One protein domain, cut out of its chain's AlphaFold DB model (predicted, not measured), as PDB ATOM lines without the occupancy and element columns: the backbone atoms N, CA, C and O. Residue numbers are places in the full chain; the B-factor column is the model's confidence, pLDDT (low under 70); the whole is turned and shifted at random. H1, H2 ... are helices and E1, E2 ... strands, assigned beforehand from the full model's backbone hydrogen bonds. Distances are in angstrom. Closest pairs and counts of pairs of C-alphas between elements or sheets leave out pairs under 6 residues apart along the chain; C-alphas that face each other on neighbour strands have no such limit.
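AT A GLANCE: This is residues 85 to 189 and 203 to 249 of the 682 residues of the protein "Ubiquitin-like domain-containing protein" of Stylophora pistillata (UniProt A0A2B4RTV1). A two-stranded hairpin, E1 and E2, runs beside residues 205 to 217 of one long helix, H6, whose later part joins H1, H3 and H5 in an up-and-down bundle, each helix running against the one before it in the chain. H4 and H7 lie toward the end away from the hairpin, whose tip, residues 118 to 123, sticks out. The printed part has 152 residues, mostly helix, in the order H1 E1 E2 H2 H3 H4 H5 H6 H7, with antiparallel strands. It is a rod of 64 by 28 by 23 A, only just loose, close to compact, with a radius of gyration of the C-alphas of 18.3 A.

IN THESE COORDINATES: E1 is residues 113 to 117 and E2 124 to 128. H6, residues 203 to 235, is 47.3 A long and begins at C-alpha 203 (-23.993, 11.643, 3.432). H1, residues 85 to 104, is 27.1 A long from C-alpha 85 (-48.804, 49.784, -24.407), and H3, 137 to 152, is 21.1 A. H2 is 130 to 133, H4 158 to 169, H5 172 to 183 and H7 239 to 247.

HOW THE PARTS SIT: In the hairpin, N 114 and O 127 are 2.8 A apart, within hydrogen-bond range. The closest C-alphas of E2 and H6, Phe 126 and Met 210, are 6.5 A apart. H6 touches H5, closest at C-alphas 221 and 183, 5.0 A, and H3 at 231 and 148, 5.0 A. H1 touches H3 at C-alphas 91 and 143, 5.1 A, a steep tilt of 38 degrees, opposite ways, and H5 at 96 and 175, 5.2 A. H3 and H4 form a helical hairpin, closest at C-alphas 152 and 160, 4.9 A. H2 is near H1, and H7 near H4. Every O i to N i+4 pair is within range in H1, H4, H5, H6 and H7, and 9 of 12 in H3; H2 is too short for one.

THE WHOLE: The farthest C-alphas, of Asn 120 and Leu 158, are 64.1 A apart. Residues 190 to 202 are not printed, and C-alphas 189 and 203 are 21.4 A apart. Of the links printed whole, none is long. Residues 119 to 123 and 189 have pLDDT under 70.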
ATOM      1  N   ILE A  85     -50.176  49.487 -24.836       95.19
ATOM      2  CA  ILE A  85     -48.804  49.784 -24.407       95.19
ATOM      3  C   ILE A  85     -48.662  49.631 -22.894       95.19
ATOM      4  O   ILE A  85     -47.643  49.138 -22.409       95.19
ATOM      5  N   THR A  86     -49.671  50.051 -22.130       94.75
ATOM      6  CA  THR A  86     -49.608  50.034 -20.663       94.75
ATOM      7  C   THR A  86     -49.620  48.606 -20.127       94.75
ATOM      8  O   THR A  86     -48.821  48.283 -19.244       94.75
ATOM      9  N   GLY A  87     -50.489  47.747 -20.663       95.88
ATOM     10  CA  GLY A  87     -50.530  46.323 -20.347       95.88
ATOM     11  C   GLY A  87     -49.216  45.634 -20.703       95.88
ATOM     12  O   GLY A  87     -48.570  45.053 -19.827       95.88
ATOM     13  N   MET A  88     -48.737  45.802 -21.940       97.19
ATOM     14  CA  MET A  88     -47.500  45.150 -22.375       97.19
ATOM     15  C   MET A  88     -46.273  45.621 -21.580       97.19
ATOM     16  O   MET A  88     -45.423  44.801 -21.227       97.19
ATOM     17  N   ARG A  89     -46.175  46.911 -21.220       96.81
ATOM     18  CA  ARG A  89     -45.075  47.435 -20.382       96.81
ATOM     19  C   ARG A  89     -44.968  46.716 -19.034       96.81
ATOM     20  O   ARG A  89     -43.851  46.501 -18.563       96.81
ATOM     21  N   LYS A  90     -46.089  46.308 -18.427       96.38
ATOM     22  CA  LYS A  90     -46.081  45.540 -17.167       96.38
ATOM     23  C   LYS A  90     -45.432  44.170 -17.357       96.38
ATOM     24  O   LYS A  90     -44.549  43.808 -16.582       96.38
ATOM     25  N   LEU A  91     -45.802  43.455 -18.419       97.69
ATOM     26  CA  LEU A  91     -45.234  42.142 -18.746       97.69
ATOM     27  C   LEU A  91     -43.747  42.247 -19.101       97.69
ATOM     28  O   LEU A  91     -42.917  41.491 -18.595       97.69
ATOM     29  N   LEU A  92     -43.385  43.257 -19.895       97.75
ATOM     30  CA  LEU A  92     -41.996  43.560 -20.236       97.75
ATOM     31  C   LEU A  92     -41.150  43.879 -19.002       97.75
ATOM     32  O   LEU A  92     -39.987  43.485 -18.945       97.75
ATOM     33  N   SER A  93     -41.712  44.571 -18.009       97.75
ATOM     34  CA  SER A  93     -41.009  44.880 -16.763       97.75
ATOM     35  C   SER A  93     -40.617  43.614 -16.002       97.75
ATOM     36  O   SER A  93     -39.509  43.562 -15.466       97.75
ATOM     37  N   ALA A  94     -41.478  42.591 -15.973       96.50
ATOM     38  CA  ALA A  94     -41.173  41.311 -15.336       96.50
ATOM     39  C   ALA A  94     -39.981  40.629 -16.028       96.50
ATOM     40  O   ALA A  94     -38.964  40.355 -15.389       96.50
ATOM     41  N   ILE A  95     -40.050  40.491 -17.356       98.25
ATOM     42  CA  ILE A  95     -39.008  39.841 -18.163       98.25
ATOM     43  C   ILE A  95     -37.676  40.589 -18.059       98.25
ATOM     44  O   ILE A  95     -36.635  39.979 -17.821       98.25
ATOM     45  N   LYS A  96     -37.691  41.923 -18.180       98.38
ATOM     46  CA  LYS A  96     -36.490  42.763 -18.050       98.38
ATOM     47  C   LYS A  96     -35.873  42.677 -16.658       98.38
ATOM     48  O   LYS A  96     -34.650  42.675 -16.542       98.38
ATOM     49  N   THR A  97     -36.695  42.593 -15.612       97.75
ATOM     50  CA  THR A  97     -36.207  42.434 -14.235       97.75
ATOM     51  C   THR A  97     -35.491  41.098 -14.070       97.75
ATOM     52  O   THR A  97     -34.374  41.076 -13.552       97.75
ATOM     53  N   SER A  98     -36.077  40.006 -14.568       97.50
ATOM     54  CA  SER A  98     -35.433  38.691 -14.537       97.50
ATOM     55  C   SER A  98     -34.163  38.642 -15.379       97.50
ATOM     56  O   SER A  98     -33.134  38.204 -14.876       97.50
ATOM     57  N   ALA A  99     -34.185  39.162 -16.607       98.31
ATOM     58  CA  ALA A  99     -33.003  39.239 -17.466       98.31
ATOM     59  C   ALA A  99     -31.853  39.997 -16.786       98.31
ATOM     60  O   ALA A  99     -30.723  39.512 -16.730       98.31
ATOM     61  N   LYS A 100     -32.148  41.156 -16.188       97.94
ATOM     62  CA  LYS A 100     -31.170  41.932 -15.419       97.94
ATOM     63  C   LYS A 100     -30.632  41.139 -14.223       97.94
ATOM     64  O   LYS A 100     -29.423  41.098 -14.021       97.94
ATOM     65  N   GLY A 101     -31.504  40.467 -13.467       96.81
ATOM     66  CA  GLY A 101     -31.114  39.620 -12.336       96.81
ATOM     67  C   GLY A 101     -30.214  38.445 -12.737       96.81
ATOM     68  O   GLY A 101     -29.212  38.197 -12.070       96.81
ATOM     69  N   ILE A 102     -30.515  37.769 -13.849       97.25
ATOM     70  CA  ILE A 102     -29.691  36.683 -14.406       97.25
ATOM     71  C   ILE A 102     -28.266  37.174 -14.683       97.25
ATOM     72  O   ILE A 102     -27.295  36.501 -14.335       97.25
ATOM     73  N   VAL A 103     -28.133  38.353 -15.289       97.19
ATOM     74  CA  VAL A 103     -26.828  38.908 -15.661       97.19
ATOM     75  C   VAL A 103     -26.071  39.434 -14.446       97.19
ATOM     76  O   VAL A 103     -24.905  39.098 -14.269       97.19
ATOM     77  N   GLU A 104     -26.710  40.254 -13.614       96.69
ATOM     78  CA  GLU A 104     -26.034  40.989 -12.539       96.69
ATOM     79  C   GLU A 104     -25.844  40.170 -11.261       96.69
ATOM     80  O   GLU A 104     -24.879  40.397 -10.536       96.69
ATOM     81  N   LYS A 105     -26.767  39.250 -10.952       94.50
ATOM     82  CA  LYS A 105     -26.758  38.504  -9.683       94.50
ATOM     83  C   LYS A 105     -26.242  37.084  -9.853       94.50
ATOM     84  O   LYS A 105     -25.494  36.609  -9.007       94.50
ATOM     85  N   LEU A 106     -26.631  36.421 -10.941       93.94
ATOM     86  CA  LEU A 106     -26.240  35.035 -11.213       93.94
ATOM     87  C   LEU A 106     -25.087  34.912 -12.206       93.94
ATOM     88  O   LEU A 106     -24.591  33.812 -12.415       93.94
ATOM     89  N   HIS A 107     -24.661  36.005 -12.847       94.81
ATOM     90  CA  HIS A 107     -23.606  35.988 -13.866       94.81
ATOM     91  C   HIS A 107     -23.847  34.946 -14.975       94.81
ATOM     92  O   HIS A 107     -22.898  34.400 -15.534       94.81
ATOM     93  N   ARG A 108     -25.124  34.685 -15.305       93.38
ATOM     94  CA  ARG A 108     -25.580  33.644 -16.252       93.38
ATOM     95  C   ARG A 108     -25.256  32.198 -15.850       93.38
ATOM     96  O   ARG A 108     -25.325  31.312 -16.698       93.38
ATOM     97  N   GLN A 109     -24.918  31.949 -14.590       92.50
ATOM     98  CA  GLN A 109     -24.587  30.622 -14.076       92.50
ATOM     99  C   GLN A 109     -25.750  30.009 -13.288       92.50
ATOM    100  O   GLN A 109     -26.691  30.697 -12.875       92.50
ATOM    101  N   LEU A 110     -25.690  28.690 -13.090       91.69
ATOM    102  CA  LEU A 110     -26.591  27.989 -12.179       91.69
ATOM    103  C   LEU A 110     -26.525  28.622 -10.778       91.69
ATOM    104  O   LEU A 110     -25.460  29.085 -10.368       91.69
ATOM    105  N   PRO A 111     -27.648  28.676 -10.045       91.50
ATOM    106  CA  PRO A 111     -27.657  29.275  -8.722       91.50
ATOM    107  C   PRO A 111     -26.863  28.425  -7.729       91.50
ATOM    108  O   PRO A 111     -26.999  27.202  -7.693       91.50
ATOM    109  N   ASP A 112     -26.097  29.087  -6.864       89.62
ATOM    110  CA  ASP A 112     -25.391  28.405  -5.783       89.62
ATOM    111  C   ASP A 112     -26.373  27.737  -4.816       89.62
ATOM    112  O   ASP A 112     -27.368  28.339  -4.388       89.62
ATOM    113  N   ILE A 113     -26.054  26.502  -4.429       88.19
ATOM    114  CA  ILE A 113     -26.762  25.768  -3.384       88.19
ATOM    115  C   ILE A 113     -26.030  26.002  -2.066       88.19
ATOM    116  O   ILE A 113     -24.869  25.627  -1.897       88.19
ATOM    117  N   LEU A 114     -26.723  26.618  -1.114       87.56
ATOM    118  CA  LEU A 114     -26.215  26.890   0.221       87.56
ATOM    119  C   LEU A 114     -26.655  25.792   1.181       87.56
ATOM    120  O   LEU A 114     -27.835  25.448   1.251       87.56
ATOM    121  N   MET A 115     -25.698  25.297   1.960       85.31
ATOM    122  CA  MET A 115     -25.936  24.378   3.064       85.31
ATOM    123  C   MET A 115     -25.936  25.158   4.379       85.31
ATOM    124  O   MET A 115     -24.930  25.766   4.746       85.31
ATOM    125  N   THR A 116     -27.039  25.109   5.116       81.94
ATOM    126  CA  THR A 116     -27.136  25.683   6.462       81.94
ATOM    127  C   THR A 116     -27.321  24.574   7.487       81.94
ATOM    128  O   THR A 116     -28.059  23.615   7.268       81.94
ATOM    129  N   LYS A 117     -26.615  24.694   8.612       78.06
ATOM    130  CA  LYS A 117     -26.775  23.805   9.764       78.06
ATOM    131  C   LYS A 117     -27.654  24.501  10.796       78.06
ATOM    132  O   LYS A 117     -27.485  25.697  11.035       78.06
ATOM    133  N   ASP A 118     -28.563  23.753  11.404       74.56
ATOM    134  CA  ASP A 118     -29.246  24.160  12.634       74.56
ATOM    135  C   ASP A 118     -28.192  24.604  13.677       74.56
ATOM    136  O   ASP A 118     -27.131  23.973  13.748       74.56
ATOM    137  N   PRO A 119     -28.431  25.662  14.478       66.25
ATOM    138  CA  PRO A 119     -27.567  26.044  15.600       66.25
ATOM    139  C   PRO A 119     -27.153  24.891  16.536       66.25
ATOM    140  O   PRO A 119     -26.078  24.963  17.128       66.25
ATOM    141  N   ASN A 120     -27.938  23.815  16.635       67.00
ATOM    142  CA  ASN A 120     -27.600  22.618  17.420       67.00
ATOM    143  C   ASN A 120     -26.819  21.541  16.636       67.00
ATOM    144  O   ASN A 120     -26.460  20.507  17.194       67.00
ATOM    145  N   GLY A 121     -26.569  21.746  15.338       60.66
ATOM    146  CA  GLY A 121     -25.858  20.816  14.453       60.66
ATOM    147  C   GLY A 121     -26.636  19.549  14.073       60.66
ATOM    148  O   GLY A 121     -26.106  18.713  13.347       60.66
ATOM    149  N   SER A 122     -27.879  19.408  14.542       63.81
ATOM    150  CA  SER A 122     -28.725  18.216  14.391       63.81
ATOM    151  C   SER A 122     -29.462  18.104  13.056       63.81
ATOM    152  O   SER A 122     -29.947  17.026  12.727       63.81
ATOM    153  N   ALA A 123     -29.572  19.196  12.297       66.81
ATOM    154  CA  ALA A 123     -30.248  19.223  11.006       66.81
ATOM    155  C   ALA A 123     -29.469  20.072   9.998       66.81
ATOM    156  O   ALA A 123     -28.852  21.081  10.352       66.81
ATOM    157  N   VAL A 124     -29.519  19.658   8.735       72.25
ATOM    158  CA  VAL A 124     -28.942  20.374   7.597       72.25
ATOM    159  C   VAL A 124     -30.073  20.718   6.637       72.25
ATOM    160  O   VAL A 124     -30.913  19.866   6.353       72.25
ATOM    161  N   SER A 125     -30.104  21.951   6.138       80.25
ATOM    162  CA  SER A 125     -31.028  22.358   5.081       80.25
ATOM    163  C   SER A 125     -30.267  22.912   3.884       80.25
ATOM    164  O   SER A 125     -29.224  23.551   4.036       80.25
ATOM    165  N   PHE A 126     -30.796  22.644   2.694       84.38
ATOM    166  CA  PHE A 126     -30.281  23.170   1.439       84.38
ATOM    167  C   PHE A 126     -31.275  24.178   0.874       84.38
ATOM    168  O   PHE A 126     -32.486  23.954   0.904       84.38
ATOM    169  N   SER A 127     -30.761  25.286   0.358       85.81
ATOM    170  CA  SER A 127     -31.558  26.315  -0.309       85.81
ATOM    171  C   SER A 127     -30.732  26.973  -1.405       85.81
ATOM    172  O   SER A 127     -29.502  26.943  -1.364       85.81
ATOM    173  N   PHE A 128     -31.395  27.572  -2.387       88.38
ATOM    174  CA  PHE A 128     -30.699  28.429  -3.338       88.38
ATOM    175  C   PHE A 128     -30.296  29.748  -2.681       88.38
ATOM    176  O   PHE A 128     -30.961  30.230  -1.759       88.38
ATOM    177  N   SER A 129     -29.213  30.342  -3.173       86.25
ATOM    178  CA  SER A 129     -28.735  31.635  -2.691       86.25
ATOM    179  C   SER A 129     -29.814  32.722  -2.764       86.25
ATOM    180  O   SER A 129     -30.682  32.726  -3.639       86.25
ATOM    181  N   GLN A 130     -29.738  33.706  -1.862       86.06
ATOM    182  CA  GLN A 130     -30.653  34.853  -1.882       86.06
ATOM    183  C   GLN A 130     -30.623  35.580  -3.237       86.06
ATOM    184  O   GLN A 130     -31.662  36.034  -3.709       86.06
ATOM    185  N   ALA A 131     -29.454  35.614  -3.891       86.12
ATOM    186  CA  ALA A 131     -29.266  36.163  -5.230       86.12
ATOM    187  C   ALA A 131     -30.198  35.526  -6.275       86.12
ATOM    188  O   ALA A 131     -30.670  36.233  -7.164       86.12
ATOM    189  N   PHE A 132     -30.511  34.231  -6.145       88.12
ATOM    190  CA  PHE A 132     -31.456  33.531  -7.017       88.12
ATOM    191  C   PHE A 132     -32.906  33.972  -6.792       88.12
ATOM    192  O   PHE A 132     -33.595  34.319  -7.753       88.12
ATOM    193  N   GLY A 133     -33.370  34.024  -5.537       84.06
ATOM    194  CA  GLY A 133     -34.732  34.491  -5.224       84.06
ATOM    195  C   GLY A 133     -34.992  35.915  -5.734       84.06
ATOM    196  O   GLY A 133     -36.069  36.254  -6.228       84.06
ATOM    197  N   ASP A 134     -33.941  36.718  -5.720       86.19
ATOM    198  CA  ASP A 134     -33.881  38.093  -6.179       86.19
ATOM    199  C   ASP A 134     -33.993  38.295  -7.706       86.19
ATOM    200  O   ASP A 134     -34.167  39.438  -8.149       86.19
ATOM    201  N   VAL A 135     -33.884  37.229  -8.511       89.81
ATOM    202  CA  VAL A 135     -34.089  37.250  -9.975       89.81
ATOM    203  C   VAL A 135     -35.577  37.278 -10.342       89.81
ATOM    204  O   VAL A 135     -35.944  37.717 -11.435       89.81
ATOM    205  N   LYS A 136     -36.461  36.857  -9.428       87.25
ATOM    206  CA  LYS A 136     -37.923  36.897  -9.607       87.25
ATOM    207  C   LYS A 136     -38.425  36.183 -10.873       87.25
ATOM    208  O   LYS A 136     -39.368  36.642 -11.513       87.25
ATOM    209  N   LEU A 137     -37.836  35.033 -11.223       89.88
ATOM    210  CA  LEU A 137     -38.263  34.242 -12.390       89.88
ATOM    211  C   LEU A 137     -39.762  33.899 -12.364       89.88
ATOM    212  O   LEU A 137     -40.377  33.824 -13.423       89.88
ATOM    213  N   GLY A 138     -40.361  33.771 -11.171       88.19
ATOM    214  CA  GLY A 138     -41.799  33.540 -10.960       88.19
ATOM    215  C   GLY A 138     -42.724  34.490 -11.732       88.19
ATOM    216  O   GLY A 138     -43.766  34.067 -12.233       88.19
ATOM    217  N   ASP A 139     -42.346  35.761 -11.877       91.25
ATOM    218  CA  ASP A 139     -43.149  36.731 -12.631       91.25
ATOM    219  C   ASP A 139     -43.005  36.524 -14.143       91.25
ATOM    220  O   ASP A 139     -43.969  36.661 -14.895       91.25
ATOM    221  N   THR A 140     -41.825  36.091 -14.585       94.69
ATOM    222  CA  THR A 140     -41.551  35.763 -15.987       94.69
ATOM    223  C   THR A 140     -42.300  34.508 -16.448       94.69
ATOM    224  O   THR A 140     -42.823  34.502 -17.564       94.69
ATOM    225  N   TYR A 141     -42.471  33.493 -15.583       91.06
ATOM    226  CA  TYR A 141     -43.317  32.323 -15.886       91.06
ATOM    227  C   TYR A 141     -44.756  32.707 -16.250       91.06
ATOM    228  O   TYR A 141     -45.383  32.021 -17.055       91.06
ATOM    229  N   ARG A 142     -45.276  33.796 -15.671       91.19
ATOM    230  CA  ARG A 142     -46.631  34.304 -15.932       91.19
ATOM    231  C   ARG A 142     -46.672  35.247 -17.134       91.19
ATOM    232  O   ARG A 142     -47.580  35.150 -17.953       91.19
ATOM    233  N   ALA A 143     -45.658  36.098 -17.284       96.62
ATOM    234  CA  ALA A 143     -45.609  37.093 -18.351       96.62
ATOM    235  C   ALA A 143     -45.477  36.488 -19.763       96.62
ATOM    236  O   ALA A 143     -46.074  37.009 -20.704       96.62
ATOM    237  N   LEU A 144     -44.716  35.399 -19.938       96.94
ATOM    238  CA  LEU A 144     -44.477  34.799 -21.263       96.94
ATOM    239  C   LEU A 144     -45.745  34.202 -21.915       96.94
ATOM    240  O   LEU A 144     -46.026  34.549 -23.068       96.94
ATOM    241  N   PRO A 145     -46.550  33.359 -21.229       93.25
ATOM    242  CA  PRO A 145     -47.838  32.909 -21.764       93.25
ATOM    243  C   PRO A 145     -48.793  34.067 -22.072       93.25
ATOM    244  O   PRO A 145     -49.511  34.030 -23.072       93.25
ATOM    245  N   GLU A 146     -48.798  35.097 -21.224       95.25
ATOM    246  CA  GLU A 146     -49.680  36.252 -21.379       95.25
ATOM    247  C   GLU A 146     -49.319  37.079 -22.619       95.25
ATOM    248  O   GLU A 146     -50.196  37.403 -23.417       95.25
ATOM    249  N   LEU A 147     -48.024  37.321 -22.859       96.31
ATOM    250  CA  LEU A 147     -47.538  37.930 -24.104       96.31
ATOM    251  C   LEU A 147     -47.962  37.128 -25.337       96.31
ATOM    252  O   LEU A 147     -48.509  37.684 -26.289       96.31
ATOM    253  N   SER A 148     -47.739  35.814 -25.292       92.88
ATOM    254  CA  SER A 148     -48.022  34.913 -26.412       92.88
ATOM    255  C   SER A 148     -49.504  34.942 -26.793       92.88
ATOM    256  O   SER A 148     -49.851  35.124 -27.958       92.88
ATOM    257  N   SER A 149     -50.383  34.800 -25.796       90.06
ATOM    258  CA  SER A 149     -51.826  34.641 -26.001       90.06
ATOM    259  C   SER A 149     -52.576  35.953 -26.223       90.06
ATOM    260  O   SER A 149     -53.472  35.992 -27.062       90.06
ATOM    261  N   GLN A 150     -52.232  37.025 -25.501       91.69
ATOM    262  CA  GLN A 150     -52.972  38.290 -25.568       91.69
ATOM    263  C   GLN A 150     -52.413  39.271 -26.603       91.69
ATOM    264  O   GLN A 150     -53.150  40.137 -27.079       91.69
ATOM    265  N   TYR A 151     -51.116  39.180 -26.926       95.12
ATOM    266  CA  TYR A 151     -50.444  40.208 -27.723       95.12
ATOM    267  C   TYR A 151     -49.891  39.701 -29.051       95.12
ATOM    268  O   TYR A 151     -49.941  40.446 -30.029       95.12
ATOM    269  N   PHE A 152     -49.357  38.479 -29.116       93.81
ATOM    270  CA  PHE A 152     -48.779  37.941 -30.358       93.81
ATOM    271  C   PHE A 152     -49.772  37.118 -31.183       93.81
ATOM    272  O   PHE A 152     -49.564  36.957 -32.388       93.81
ATOM    273  N   ALA A 153     -50.863  36.670 -30.562       87.12
ATOM    274  CA  ALA A 153     -51.974  35.969 -31.193       87.12
ATOM    275  C   ALA A 153     -53.263  36.829 -31.221       87.12
ATOM    276  O   ALA A 153     -53.423  37.729 -30.397       87.12
ATOM    277  N   PRO A 154     -54.203  36.558 -32.150       86.44
ATOM    278  CA  PRO A 154     -54.059  35.635 -33.275       86.44
ATOM    279  C   PRO A 154     -53.091  36.188 -34.331       86.44
ATOM    280  O   PRO A 154     -52.855  37.398 -34.410       86.44
ATOM    281  N   TRP A 155     -52.538  35.291 -35.144       85.44
ATOM    282  CA  TRP A 155     -51.806  35.652 -36.357       85.44
ATOM    283  C   TRP A 155     -52.736  36.262 -37.416       85.44
ATOM    284  O   TRP A 155     -53.959  36.227 -37.288       85.44
ATOM    285  N   LYS A 156     -52.150  36.853 -38.460       82.88
ATOM    286  CA  LYS A 156     -52.805  37.592 -39.553       82.88
ATOM    287  C   LYS A 156     -53.572  38.830 -39.075       82.88
ATOM    288  O   LYS A 156     -54.454  39.341 -39.760       82.88
ATOM    289  N   CYS A 157     -53.211  39.344 -37.901       87.00
ATOM    290  CA  CYS A 157     -53.830  40.505 -37.278       87.00
ATOM    291  C   CYS A 157     -52.843  41.681 -37.214       87.00
ATOM    292  O   CYS A 157     -51.756  41.562 -36.644       87.00
ATOM    293  N   LEU A 158     -53.239  42.848 -37.746       90.12
ATOM    294  CA  LEU A 158     -52.404  44.061 -37.707       90.12
ATOM    295  C   LEU A 158     -52.062  44.487 -36.275       90.12
ATOM    296  O   LEU A 158     -50.950  44.946 -36.025       90.12
ATOM    297  N   LYS A 159     -52.988  44.290 -35.327       92.88
ATOM    298  CA  LYS A 159     -52.760  44.589 -33.909       92.88
ATOM    299  C   LYS A 159     -51.669  43.698 -33.314       92.88
ATOM    300  O   LYS A 159     -50.770  44.211 -32.658       92.88
ATOM    301  N   SER A 160     -51.703  42.393 -33.591       92.88
ATOM    302  CA  SER A 160     -50.673  41.452 -33.131       92.88
ATOM    303  C   SER A 160     -49.303  41.769 -33.732       92.88
ATOM    304  O   SER A 160     -48.284  41.713 -33.045       92.88
ATOM    305  N   ARG A 161     -49.267  42.195 -35.000       93.75
ATOM    306  CA  ARG A 161     -48.038  42.669 -35.645       93.75
ATOM    307  C   ARG A 161     -47.489  43.942 -34.985       93.75
ATOM    308  O   ARG A 161     -46.313  43.972 -34.635       93.75
ATOM    309  N   ALA A 162     -48.334  44.944 -34.736       95.50
ATOM    310  CA  ALA A 162     -47.940  46.167 -34.026       95.50
ATOM    311  C   ALA A 162     -47.452  45.872 -32.594       95.50
ATOM    312  O   ALA A 162     -46.451  46.426 -32.139       95.50
ATOM    313  N   ASN A 163     -48.097  44.931 -31.899       97.06
ATOM    314  CA  ASN A 163     -47.666  44.434 -30.592       97.06
ATOM    315  C   ASN A 163     -46.242  43.854 -30.636       97.06
ATOM    316  O   ASN A 163     -45.425  44.171 -29.773       97.06
ATOM    317  N   ARG A 164     -45.914  43.032 -31.641       97.12
ATOM    318  CA  ARG A 164     -44.557  42.484 -31.816       97.12
ATOM    319  C   ARG A 164     -43.527  43.563 -32.123       97.12
ATOM    320  O   ARG A 164     -42.434  43.540 -31.557       97.12
ATOM    321  N   HIS A 165     -43.874  44.534 -32.964       97.19
ATOM    322  CA  HIS A 165     -42.997  45.667 -33.246       97.19
ATOM    323  C   HIS A 165     -42.728  46.499 -31.980       97.19
ATOM    324  O   HIS A 165     -41.576  46.853 -31.717       97.19
ATOM    325  N   PHE A 166     -43.752  46.752 -31.157       97.94
ATOM    326  CA  PHE A 166     -43.603  47.435 -29.869       97.94
ATOM    327  C   PHE A 166     -42.762  46.624 -28.870       97.94
ATOM    328  O   PHE A 166     -41.861  47.166 -28.229       97.94
ATOM    329  N   PHE A 167     -42.979  45.308 -28.791       98.25
ATOM    330  CA  PHE A 167     -42.169  44.399 -27.977       98.25
ATOM    331  C   PHE A 167     -40.673  44.499 -28.317       98.25
ATOM    332  O   PHE A 167     -39.833  44.573 -27.416       98.25
ATOM    333  N   VAL A 168     -40.327  44.555 -29.607       98.12
ATOM    334  CA  VAL A 168     -38.940  44.747 -30.063       98.12
ATOM    335  C   VAL A 168     -38.444  46.165 -29.777       98.12
ATOM    336  O   VAL A 168     -37.336  46.314 -29.262       98.12
ATOM    337  N   GLN A 169     -39.251  47.195 -30.059       96.88
ATOM    338  CA  GLN A 169     -38.918  48.606 -29.806       96.88
ATOM    339  C   GLN A 169     -38.483  48.836 -28.357       96.88
ATOM    340  O   GLN A 169     -37.505  49.536 -28.099       96.88
ATOM    341  N   GLU A 170     -39.186  48.226 -27.408       97.19
ATOM    342  CA  GLU A 170     -38.895  48.366 -25.985       97.19
ATOM    343  C   GLU A 170     -37.704  47.508 -25.524       97.19
ATOM    344  O   GLU A 170     -37.429  47.446 -24.328       97.19
ATOM    345  N   GLY A 171     -36.993  46.810 -26.413       97.88
ATOM    346  CA  GLY A 171     -35.928  45.876 -26.030       97.88
ATOM    347  C   GLY A 171     -36.455  44.628 -25.314       97.88
ATOM    348  O   GLY A 171     -35.717  43.969 -24.579       97.88
ATOM    349  N   GLY A 172     -37.739  44.303 -25.493       98.06
ATOM    350  CA  GLY A 172     -38.371  43.121 -24.914       98.06
ATOM    351  C   GLY A 172     -37.756  41.825 -25.426       98.06
ATOM    352  O   GLY A 172     -37.506  40.924 -24.630       98.06
ATOM    353  N   PHE A 173     -37.432  41.757 -26.721       98.50
ATOM    354  CA  PHE A 173     -36.830  40.561 -27.315       98.50
ATOM    355  C   PHE A 173     -35.444  40.249 -26.739       98.50
ATOM    356  O   PHE A 173     -35.143  39.089 -26.480       98.50
ATOM    357  N   ASP A 174     -34.606  41.262 -26.500       98.38
ATOM    358  CA  ASP A 174     -33.267  41.043 -25.940       98.38
ATOM    359  C   ASP A 174     -33.341  40.543 -24.488       98.38
ATOM    360  O   ASP A 174     -32.622  39.616 -24.116       98.38
ATOM    361  N   ALA A 175     -34.261  41.090 -23.685       98.50
ATOM    362  CA  ALA A 175     -34.516  40.597 -22.332       98.50
ATOM    363  C   ALA A 175     -35.087  39.170 -22.335       98.50
ATOM    364  O   ALA A 175     -34.628  38.315 -21.579       98.50
ATOM    365  N   PHE A 176     -36.052  38.898 -23.215       98.56
ATOM    366  CA  PHE A 176     -36.596  37.560 -23.440       98.56
ATOM    367  C   PHE A 176     -35.497  36.555 -23.805       98.56
ATOM    368  O   PHE A 176     -35.442  35.474 -23.230       98.56
ATOM    369  N   LEU A 177     -34.601  36.916 -24.724       98.56
ATOM    370  CA  LEU A 177     -33.539  36.030 -25.184       98.56
ATOM    371  C   LEU A 177     -32.536  35.697 -24.076       98.56
ATOM    372  O   LEU A 177     -32.022  34.583 -24.041       98.56
ATOM    373  N   GLU A 178     -32.247  36.639 -23.178       98.44
ATOM    374  CA  GLU A 178     -31.404  36.381 -22.006       98.44
ATOM    375  C   GLU A 178     -32.064  35.361 -21.063       98.44
ATOM    376  O   GLU A 178     -31.412  34.409 -20.639       98.44
ATOM    377  N   VAL A 179     -33.371  35.497 -20.809       98.31
ATOM    378  CA  VAL A 179     -34.142  34.504 -20.040       98.31
ATOM    379  C   VAL A 179     -34.143  33.147 -20.743       98.31
ATOM    380  O   VAL A 179     -33.908  32.132 -20.094       98.31
ATOM    381  N   PHE A 180     -34.371  33.119 -22.056       98.25
ATOM    382  CA  PHE A 180     -34.404  31.877 -22.821       98.25
ATOM    383  C   PHE A 180     -33.049  31.165 -22.785       98.25
ATOM    384  O   PHE A 180     -32.992  29.985 -22.483       98.25
ATOM    385  N   LYS A 181     -31.933  31.870 -22.991       97.75
ATOM    386  CA  LYS A 181     -30.596  31.263 -22.868       97.75
ATOM    387  C   LYS A 181     -30.337  30.709 -21.472       97.75
ATOM    388  O   LYS A 181     -29.738  29.649 -21.341       97.75
ATOM    389  N   TYR A 182     -30.785  31.419 -20.439       96.56
ATOM    390  CA  TYR A 182     -30.648  30.955 -19.066       96.56
ATOM    391  C   TYR A 182     -31.460  29.687 -18.788       96.56
ATOM    392  O   TYR A 182     -31.002  28.849 -18.014       96.56
ATOM    393  N   SER A 183     -32.621  29.519 -19.435       95.25
ATOM    394  CA  SER A 183     -33.482  28.360 -19.199       95.25
ATOM    395  C   SER A 183     -32.920  27.028 -19.680       95.25
ATOM    396  O   SER A 183     -33.413  25.988 -19.266       95.25
ATOM    397  N   LEU A 184     -31.867  27.046 -20.500       92.75
ATOM    398  CA  LEU A 184     -31.169  25.836 -20.941       92.75
ATOM    399  C   LEU A 184     -30.231  25.261 -19.860       92.75
ATOM    400  O   LEU A 184     -29.728  24.147 -20.000       92.75
ATOM    401  N   ASN A 185     -29.954  26.006 -18.785       91.25
ATOM    402  CA  ASN A 185     -29.038  25.565 -17.738       91.25
ATOM    403  C   ASN A 185     -29.731  24.568 -16.794       91.25
ATOM    404  O   ASN A 185     -30.555  24.975 -15.977       91.25
ATOM    405  N   LEU A 186     -29.348  23.288 -16.854       87.94
ATOM    406  CA  LEU A 186     -29.845  22.227 -15.965       87.94
ATOM    407  C   LEU A 186     -28.720  21.649 -15.092       87.94
ATOM    408  O   LEU A 186     -27.591  21.473 -15.556       87.94
ATOM    409  N   PHE A 187     -29.034  21.278 -13.850       84.69
ATOM    410  CA  PHE A 187     -28.133  20.546 -12.956       84.69
ATOM    411  C   PHE A 187     -27.927  19.089 -13.383       84.69
ATOM    412  O   PHE A 187     -26.848  18.544 -13.156       84.69
ATOM    413  N   LEU A 188     -28.916  18.458 -14.023       71.81
ATOM    414  CA  LEU A 188     -28.835  17.075 -14.524       71.81
ATOM    415  C   LEU A 188     -27.670  16.831 -15.503       71.81
ATOM    416  O   LEU A 188     -27.250  15.690 -15.664       71.81
ATOM    417  N   PHE A 189     -27.111  17.880 -16.114       55.84
ATOM    418  CA  PHE A 189     -25.923  17.789 -16.972       55.84
ATOM    419  C   PHE A 189     -24.607  18.149 -16.263       55.84
ATOM    420  O   PHE A 189     -23.544  18.053 -16.875       55.84
ATOM    421  N   ASP A 203     -24.470  11.157   4.732       72.38
ATOM    422  CA  ASP A 203     -23.993  11.643   3.432       72.38
ATOM    423  C   ASP A 203     -24.977  11.260   2.319       72.38
ATOM    424  O   ASP A 203     -25.289  12.083   1.456       72.38
ATOM    425  N   ILE A 204     -25.552  10.054   2.399       73.38
ATOM    426  CA  ILE A 204     -26.594   9.579   1.479       73.38
ATOM    427  C   ILE A 204     -27.837  10.480   1.556       73.38
ATOM    428  O   ILE A 204     -28.327  10.948   0.527       73.38
ATOM    429  N   VAL A 205     -28.331  10.778   2.763       74.06
ATOM    430  CA  VAL A 205     -29.510  11.646   2.958       74.06
ATOM    431  C   VAL A 205     -29.244  13.078   2.474       74.06
ATOM    432  O   VAL A 205     -30.104  13.696   1.833       74.06
ATOM    433  N   MET A 206     -28.050  13.619   2.733       77.06
ATOM    434  CA  MET A 206     -27.657  14.946   2.249       77.06
ATOM    435  C   MET A 206     -27.599  15.002   0.720       77.06
ATOM    436  O   MET A 206     -28.150  15.931   0.122       77.06
ATOM    437  N   LEU A 207     -27.002  13.990   0.087       78.44
ATOM    438  CA  LEU A 207     -26.921  13.880  -1.368       78.44
ATOM    439  C   LEU A 207     -28.314  13.776  -2.000       78.44
ATOM    440  O   LEU A 207     -28.618  14.506  -2.942       78.44
ATOM    441  N   GLN A 208     -29.194  12.940  -1.445       78.69
ATOM    442  CA  GLN A 208     -30.582  12.813  -1.904       78.69
ATOM    443  C   GLN A 208     -31.354  14.134  -1.800       78.69
ATOM    444  O   GLN A 208     -32.069  14.508  -2.731       78.69
ATOM    445  N   THR A 209     -31.182  14.872  -0.702       77.31
ATOM    446  CA  THR A 209     -31.853  16.166  -0.489       77.31
ATOM    447  C   THR A 209     -31.370  17.218  -1.484       77.31
ATOM    448  O   THR A 209     -32.179  17.920  -2.095       77.31
ATOM    449  N   MET A 210     -30.056  17.306  -1.691       83.06
ATOM    450  CA  MET A 210     -29.474  18.196  -2.692       83.06
ATOM    451  C   MET A 210     -29.966  17.837  -4.102       83.06
ATOM    452  O   MET A 210     -30.358  18.724  -4.860       83.06
ATOM    453  N   ASN A 211     -30.013  16.546  -4.439       83.25
ATOM    454  CA  ASN A 211     -30.517  16.073  -5.727       83.25
ATOM    455  C   ASN A 211     -32.006  16.391  -5.917       83.25
ATOM    456  O   ASN A 211     -32.415  16.745  -7.020       83.25
ATOM    457  N   HIS A 212     -32.813  16.340  -4.855       83.06
ATOM    458  CA  HIS A 212     -34.215  16.754  -4.914       83.06
ATOM    459  C   HIS A 212     -34.362  18.251  -5.230       83.06
ATOM    460  O   HIS A 212     -35.152  18.620  -6.099       83.06
ATOM    461  N   LEU A 213     -33.564  19.112  -4.586       85.38
ATOM    462  CA  LEU A 213     -33.562  20.554  -4.853       85.38
ATOM    463  C   LEU A 213     -33.123  20.871  -6.295       85.38
ATOM    464  O   LEU A 213     -33.782  21.657  -6.978       85.38
ATOM    465  N   LYS A 214     -32.051  20.223  -6.771       88.81
ATOM    466  CA  LYS A 214     -31.576  20.322  -8.163       88.81
ATOM    467  C   LYS A 214     -32.661  19.910  -9.152       88.81
ATOM    468  O   LYS A 214     -32.963  20.647 -10.084       88.81
ATOM    469  N   ARG A 215     -33.325  18.781  -8.892       85.25
ATOM    470  CA  ARG A 215     -34.422  18.278  -9.726       85.25
ATOM    471  C   ARG A 215     -35.599  19.250  -9.795       85.25
ATOM    472  O   ARG A 215     -36.139  19.457 -10.876       85.25
ATOM    473  N   HIS A 216     -35.994  19.847  -8.672       86.12
ATOM    474  CA  HIS A 216     -37.065  20.846  -8.652       86.12
ATOM    475  C   HIS A 216     -36.696  22.090  -9.478       86.12
ATOM    476  O   HIS A 216     -37.535  22.645 -10.188       86.12
ATOM    477  N   PHE A 217     -35.435  22.524  -9.424       90.12
ATOM    478  CA  PHE A 217     -34.949  23.603 -10.281       90.12
ATOM    479  C   PHE A 217     -34.990  23.222 -11.763       90.12
ATOM    480  O   PHE A 217     -35.532  23.992 -12.552       90.12
ATOM    481  N   ASP A 218     -34.509  22.033 -12.129       90.00
ATOM    482  CA  ASP A 218     -34.499  21.563 -13.521       90.00
ATOM    483  C   ASP A 218     -35.912  21.440 -14.102       90.00
ATOM    484  O   ASP A 218     -36.151  21.815 -15.247       90.00
ATOM    485  N   GLN A 219     -36.884  20.995 -13.296       90.06
ATOM    486  CA  GLN A 219     -38.301  21.020 -13.674       90.06
ATOM    487  C   GLN A 219     -38.783  22.441 -13.985       90.06
ATOM    488  O   GLN A 219     -39.462  22.657 -14.991       90.06
ATOM    489  N   GLY A 220     -38.416  23.413 -13.145       91.31
ATOM    490  CA  GLY A 220     -38.688  24.824 -13.400       91.31
ATOM    491  C   GLY A 220     -38.053  25.293 -14.709       91.31
ATOM    492  O   GLY A 220     -38.744  25.851 -15.557       91.31
ATOM    493  N   GLN A 221     -36.767  25.017 -14.918       92.31
ATOM    494  CA  GLN A 221     -36.051  25.452 -16.118       92.31
ATOM    495  C   GLN A 221     -36.644  24.879 -17.404       92.31
ATOM    496  O   GLN A 221     -36.911  25.644 -18.326       92.31
ATOM    497  N   LEU A 222     -36.976  23.586 -17.437       93.12
ATOM    498  CA  LEU A 222     -37.659  22.974 -18.583       93.12
ATOM    499  C   LEU A 222     -39.025  23.617 -18.850       93.12
ATOM    500  O   LEU A 222     -39.393  23.853 -20.003       93.12
ATOM    501  N   LEU A 223     -39.780  23.945 -17.794       94.06
ATOM    502  CA  LEU A 223     -41.042  24.668 -17.936       94.06
ATOM    503  C   LEU A 223     -40.816  26.085 -18.488       94.06
ATOM    504  O   LEU A 223     -41.569  26.527 -19.356       94.06
ATOM    505  N   LEU A 224     -39.794  26.796 -18.008       95.81
ATOM    506  CA  LEU A 224     -39.444  28.136 -18.481       95.81
ATOM    507  C   LEU A 224     -39.029  28.102 -19.953       95.81
ATOM    508  O   LEU A 224     -39.513  28.913 -20.739       95.81
ATOM    509  N   GLU A 225     -38.198  27.137 -20.333       96.81
ATOM    510  CA  GLU A 225     -37.737  26.929 -21.701       96.81
ATOM    511  C   GLU A 225     -38.908  26.629 -22.645       96.81
ATOM    512  O   GLU A 225     -39.041  27.261 -23.696       96.81
ATOM    513  N   TYR A 226     -39.832  25.757 -22.230       95.94
ATOM    514  CA  TYR A 226     -41.081  25.505 -22.949       95.94
ATOM    515  C   TYR A 226     -41.891  26.792 -23.175       95.94
ATOM    516  O   TYR A 226     -42.341  27.051 -24.298       95.94
ATOM    517  N   ARG A 227     -42.059  27.632 -22.141       96.12
ATOM    518  CA  ARG A 227     -42.763  28.921 -22.278       96.12
ATOM    519  C   ARG A 227     -42.007  29.884 -23.189       96.12
ATOM    520  O   ARG A 227     -42.644  30.608 -23.956       96.12
ATOM    521  N   CYS A 228     -40.677  29.874 -23.148       98.25
ATOM    522  CA  CYS A 228     -39.857  30.684 -24.036       98.25
ATOM    523  C   CYS A 228     -40.031  30.274 -25.502       98.25
ATOM    524  O   CYS A 228     -40.251  31.136 -26.351       98.25
ATOM    525  N   LEU A 229     -40.004  28.974 -25.798       97.62
ATOM    526  CA  LEU A 229     -40.233  28.448 -27.145       97.62
ATOM    527  C   LEU A 229     -41.649  28.739 -27.644       97.62
ATOM    528  O   LEU A 229     -41.814  29.154 -28.784       97.62
ATOM    529  N   SER A 230     -42.667  28.588 -26.796       93.75
ATOM    530  CA  SER A 230     -44.053  28.933 -27.149       93.75
ATOM    531  C   SER A 230     -44.203  30.426 -27.496       93.75
ATOM    532  O   SER A 230     -44.812  30.789 -28.508       93.75
ATOM    533  N   CYS A 231     -43.561  31.298 -26.715       96.19
ATOM    534  CA  CYS A 231     -43.502  32.736 -26.980       96.19
ATOM    535  C   CYS A 231     -42.738  33.058 -28.274       96.19
ATOM    536  O   CYS A 231     -43.196  33.858 -29.089       96.19
ATOM    537  N   LEU A 232     -41.609  32.386 -28.522       97.50
ATOM    538  CA  LEU A 232     -40.835  32.549 -29.753       97.50
ATOM    539  C   LEU A 232     -41.622  32.101 -30.988       97.50
ATOM    540  O   LEU A 232     -41.611  32.791 -32.009       97.50
ATOM    541  N   TRP A 233     -42.314  30.965 -30.905       92.81
ATOM    542  CA  TRP A 233     -43.137  30.464 -31.998       92.81
ATOM    543  C   TRP A 233     -44.224  31.485 -32.337       92.81
ATOM    544  O   TRP A 233     -44.292  31.945 -33.474       92.81
ATOM    545  N   THR A 234     -45.003  31.930 -31.351       91.56
ATOM    546  CA  THR A 234     -46.072  32.921 -31.575       91.56
ATOM    547  C   THR A 234     -45.548  34.280 -32.048       91.56
ATOM    548  O   THR A 234     -46.215  34.945 -32.841       91.56
ATOM    549  N   PHE A 235     -44.339  34.679 -31.642       95.25
ATOM    550  CA  PHE A 235     -43.670  35.878 -32.148       95.25
ATOM    551  C   PHE A 235     -43.269  35.763 -33.633       95.25
ATOM    552  O   PHE A 235     -43.371  36.729 -34.383       95.25
ATOM    553  N   THR A 236     -42.817  34.597 -34.096       93.19
ATOM    554  CA  THR A 236     -42.188  34.419 -35.423       93.19
ATOM    555  C   THR A 236     -43.184  34.207 -36.571       93.19
ATOM    556  O   THR A 236     -43.028  33.332 -37.424       93.19
ATOM    557  N   GLU A 237     -44.207  35.057 -36.631       88.44
ATOM    558  CA  GLU A 237     -45.274  34.970 -37.630       88.44
ATOM    559  C   GLU A 237     -44.789  35.368 -39.035       88.44
ATOM    560  O   GLU A 237     -44.878  34.576 -39.975       88.44
ATOM    561  N   THR A 238     -44.265  36.588 -39.197       88.62
ATOM    562  CA  THR A 238     -43.980  37.167 -40.523       88.62
ATOM    563  C   THR A 238     -42.555  36.887 -41.006       88.62
ATOM    564  O   THR A 238     -41.693  36.444 -40.246       88.62
ATOM    565  N   TYR A 239     -42.283  37.195 -42.283       89.31
ATOM    566  CA  TYR A 239     -40.929  37.138 -42.850       89.31
ATOM    567  C   TYR A 239     -39.921  37.931 -42.011       89.31
ATOM    568  O   TYR A 239     -38.849  37.424 -41.682       89.31
ATOM    569  N   GLU A 240     -40.278  39.161 -41.632       91.25
ATOM    570  CA  GLU A 240     -39.371  40.042 -40.898       91.25
ATOM    571  C   GLU A 240     -39.196  39.609 -39.439       91.25
ATOM    572  O   GLU A 240     -38.078  39.672 -38.928       91.25
ATOM    573  N   ASP A 241     -40.244  39.076 -38.800       94.31
ATOM    574  CA  ASP A 241     -40.153  38.518 -37.442       94.31
ATOM    575  C   ASP A 241     -39.171  37.334 -37.405       94.31
ATOM    576  O   ASP A 241     -38.270  37.278 -36.562       94.31
ATOM    577  N   LYS A 242     -39.300  36.404 -38.365       94.62
ATOM    578  CA  LYS A 242     -38.410  35.239 -38.508       94.62
ATOM    579  C   LYS A 242     -36.972  35.666 -38.793       94.62
ATOM    580  O   LYS A 242     -36.048  35.196 -38.129       94.62
ATOM    581  N   LYS A 243     -36.773  36.587 -39.739       95.38
ATOM    582  CA  LYS A 243     -35.453  37.139 -40.079       95.38
ATOM    583  C   LYS A 243     -34.783  37.795 -38.875       95.38
ATOM    584  O   LYS A 243     -33.602  37.549 -38.618       95.38
ATOM    585  N   PHE A 244     -35.531  38.608 -38.134       96.75
ATOM    586  CA  PHE A 244     -35.050  39.259 -36.924       96.75
ATOM    587  C   PHE A 244     -34.660  38.232 -35.856       96.75
ATOM    588  O   PHE A 244     -33.527  38.268 -35.372       96.75
ATOM    589  N   ALA A 245     -35.532  37.273 -35.544       96.94
ATOM    590  CA  ALA A 245     -35.251  36.240 -34.550       96.94
ATOM    591  C   ALA A 245     -34.022  35.392 -34.929       96.94
ATOM    592  O   ALA A 245     -33.137  35.165 -34.100       96.94
ATOM    593  N   LEU A 246     -33.896  34.995 -36.199       96.69
ATOM    594  CA  LEU A 246     -32.732  34.258 -36.700       96.69
ATOM    595  C   LEU A 246     -31.432  35.057 -36.582       96.69
ATOM    596  O   LEU A 246     -30.409  34.488 -36.202       96.69
ATOM    597  N   SER A 247     -31.470  36.375 -36.810       96.50
ATOM    598  CA  SER A 247     -30.297  37.245 -36.619       96.50
ATOM    599  C   SER A 247     -29.784  37.268 -35.171       96.50
ATOM    600  O   SER A 247     -28.634  37.630 -34.927       96.50
ATOM    601  N   LYS A 248     -30.616  36.845 -34.211       97.25
ATOM    602  CA  LYS A 248     -30.298  36.764 -32.781       97.25
ATOM    603  C   LYS A 248     -29.825  35.372 -32.336       97.25
ATOM    604  O   LYS A 248     -29.497  35.196 -31.164       97.25
ATOM    605  N   GLY A 249     -29.752  34.399 -33.251       95.50
ATOM    606  CA  GLY A 249     -29.189  33.071 -32.983       95.50
ATOM    607  C   GLY A 249     -30.120  32.111 -32.236       95.50
ATOM    608  O   GLY A 249     -29.641  31.282 -31.473       95.50
TER     609      GLY A 249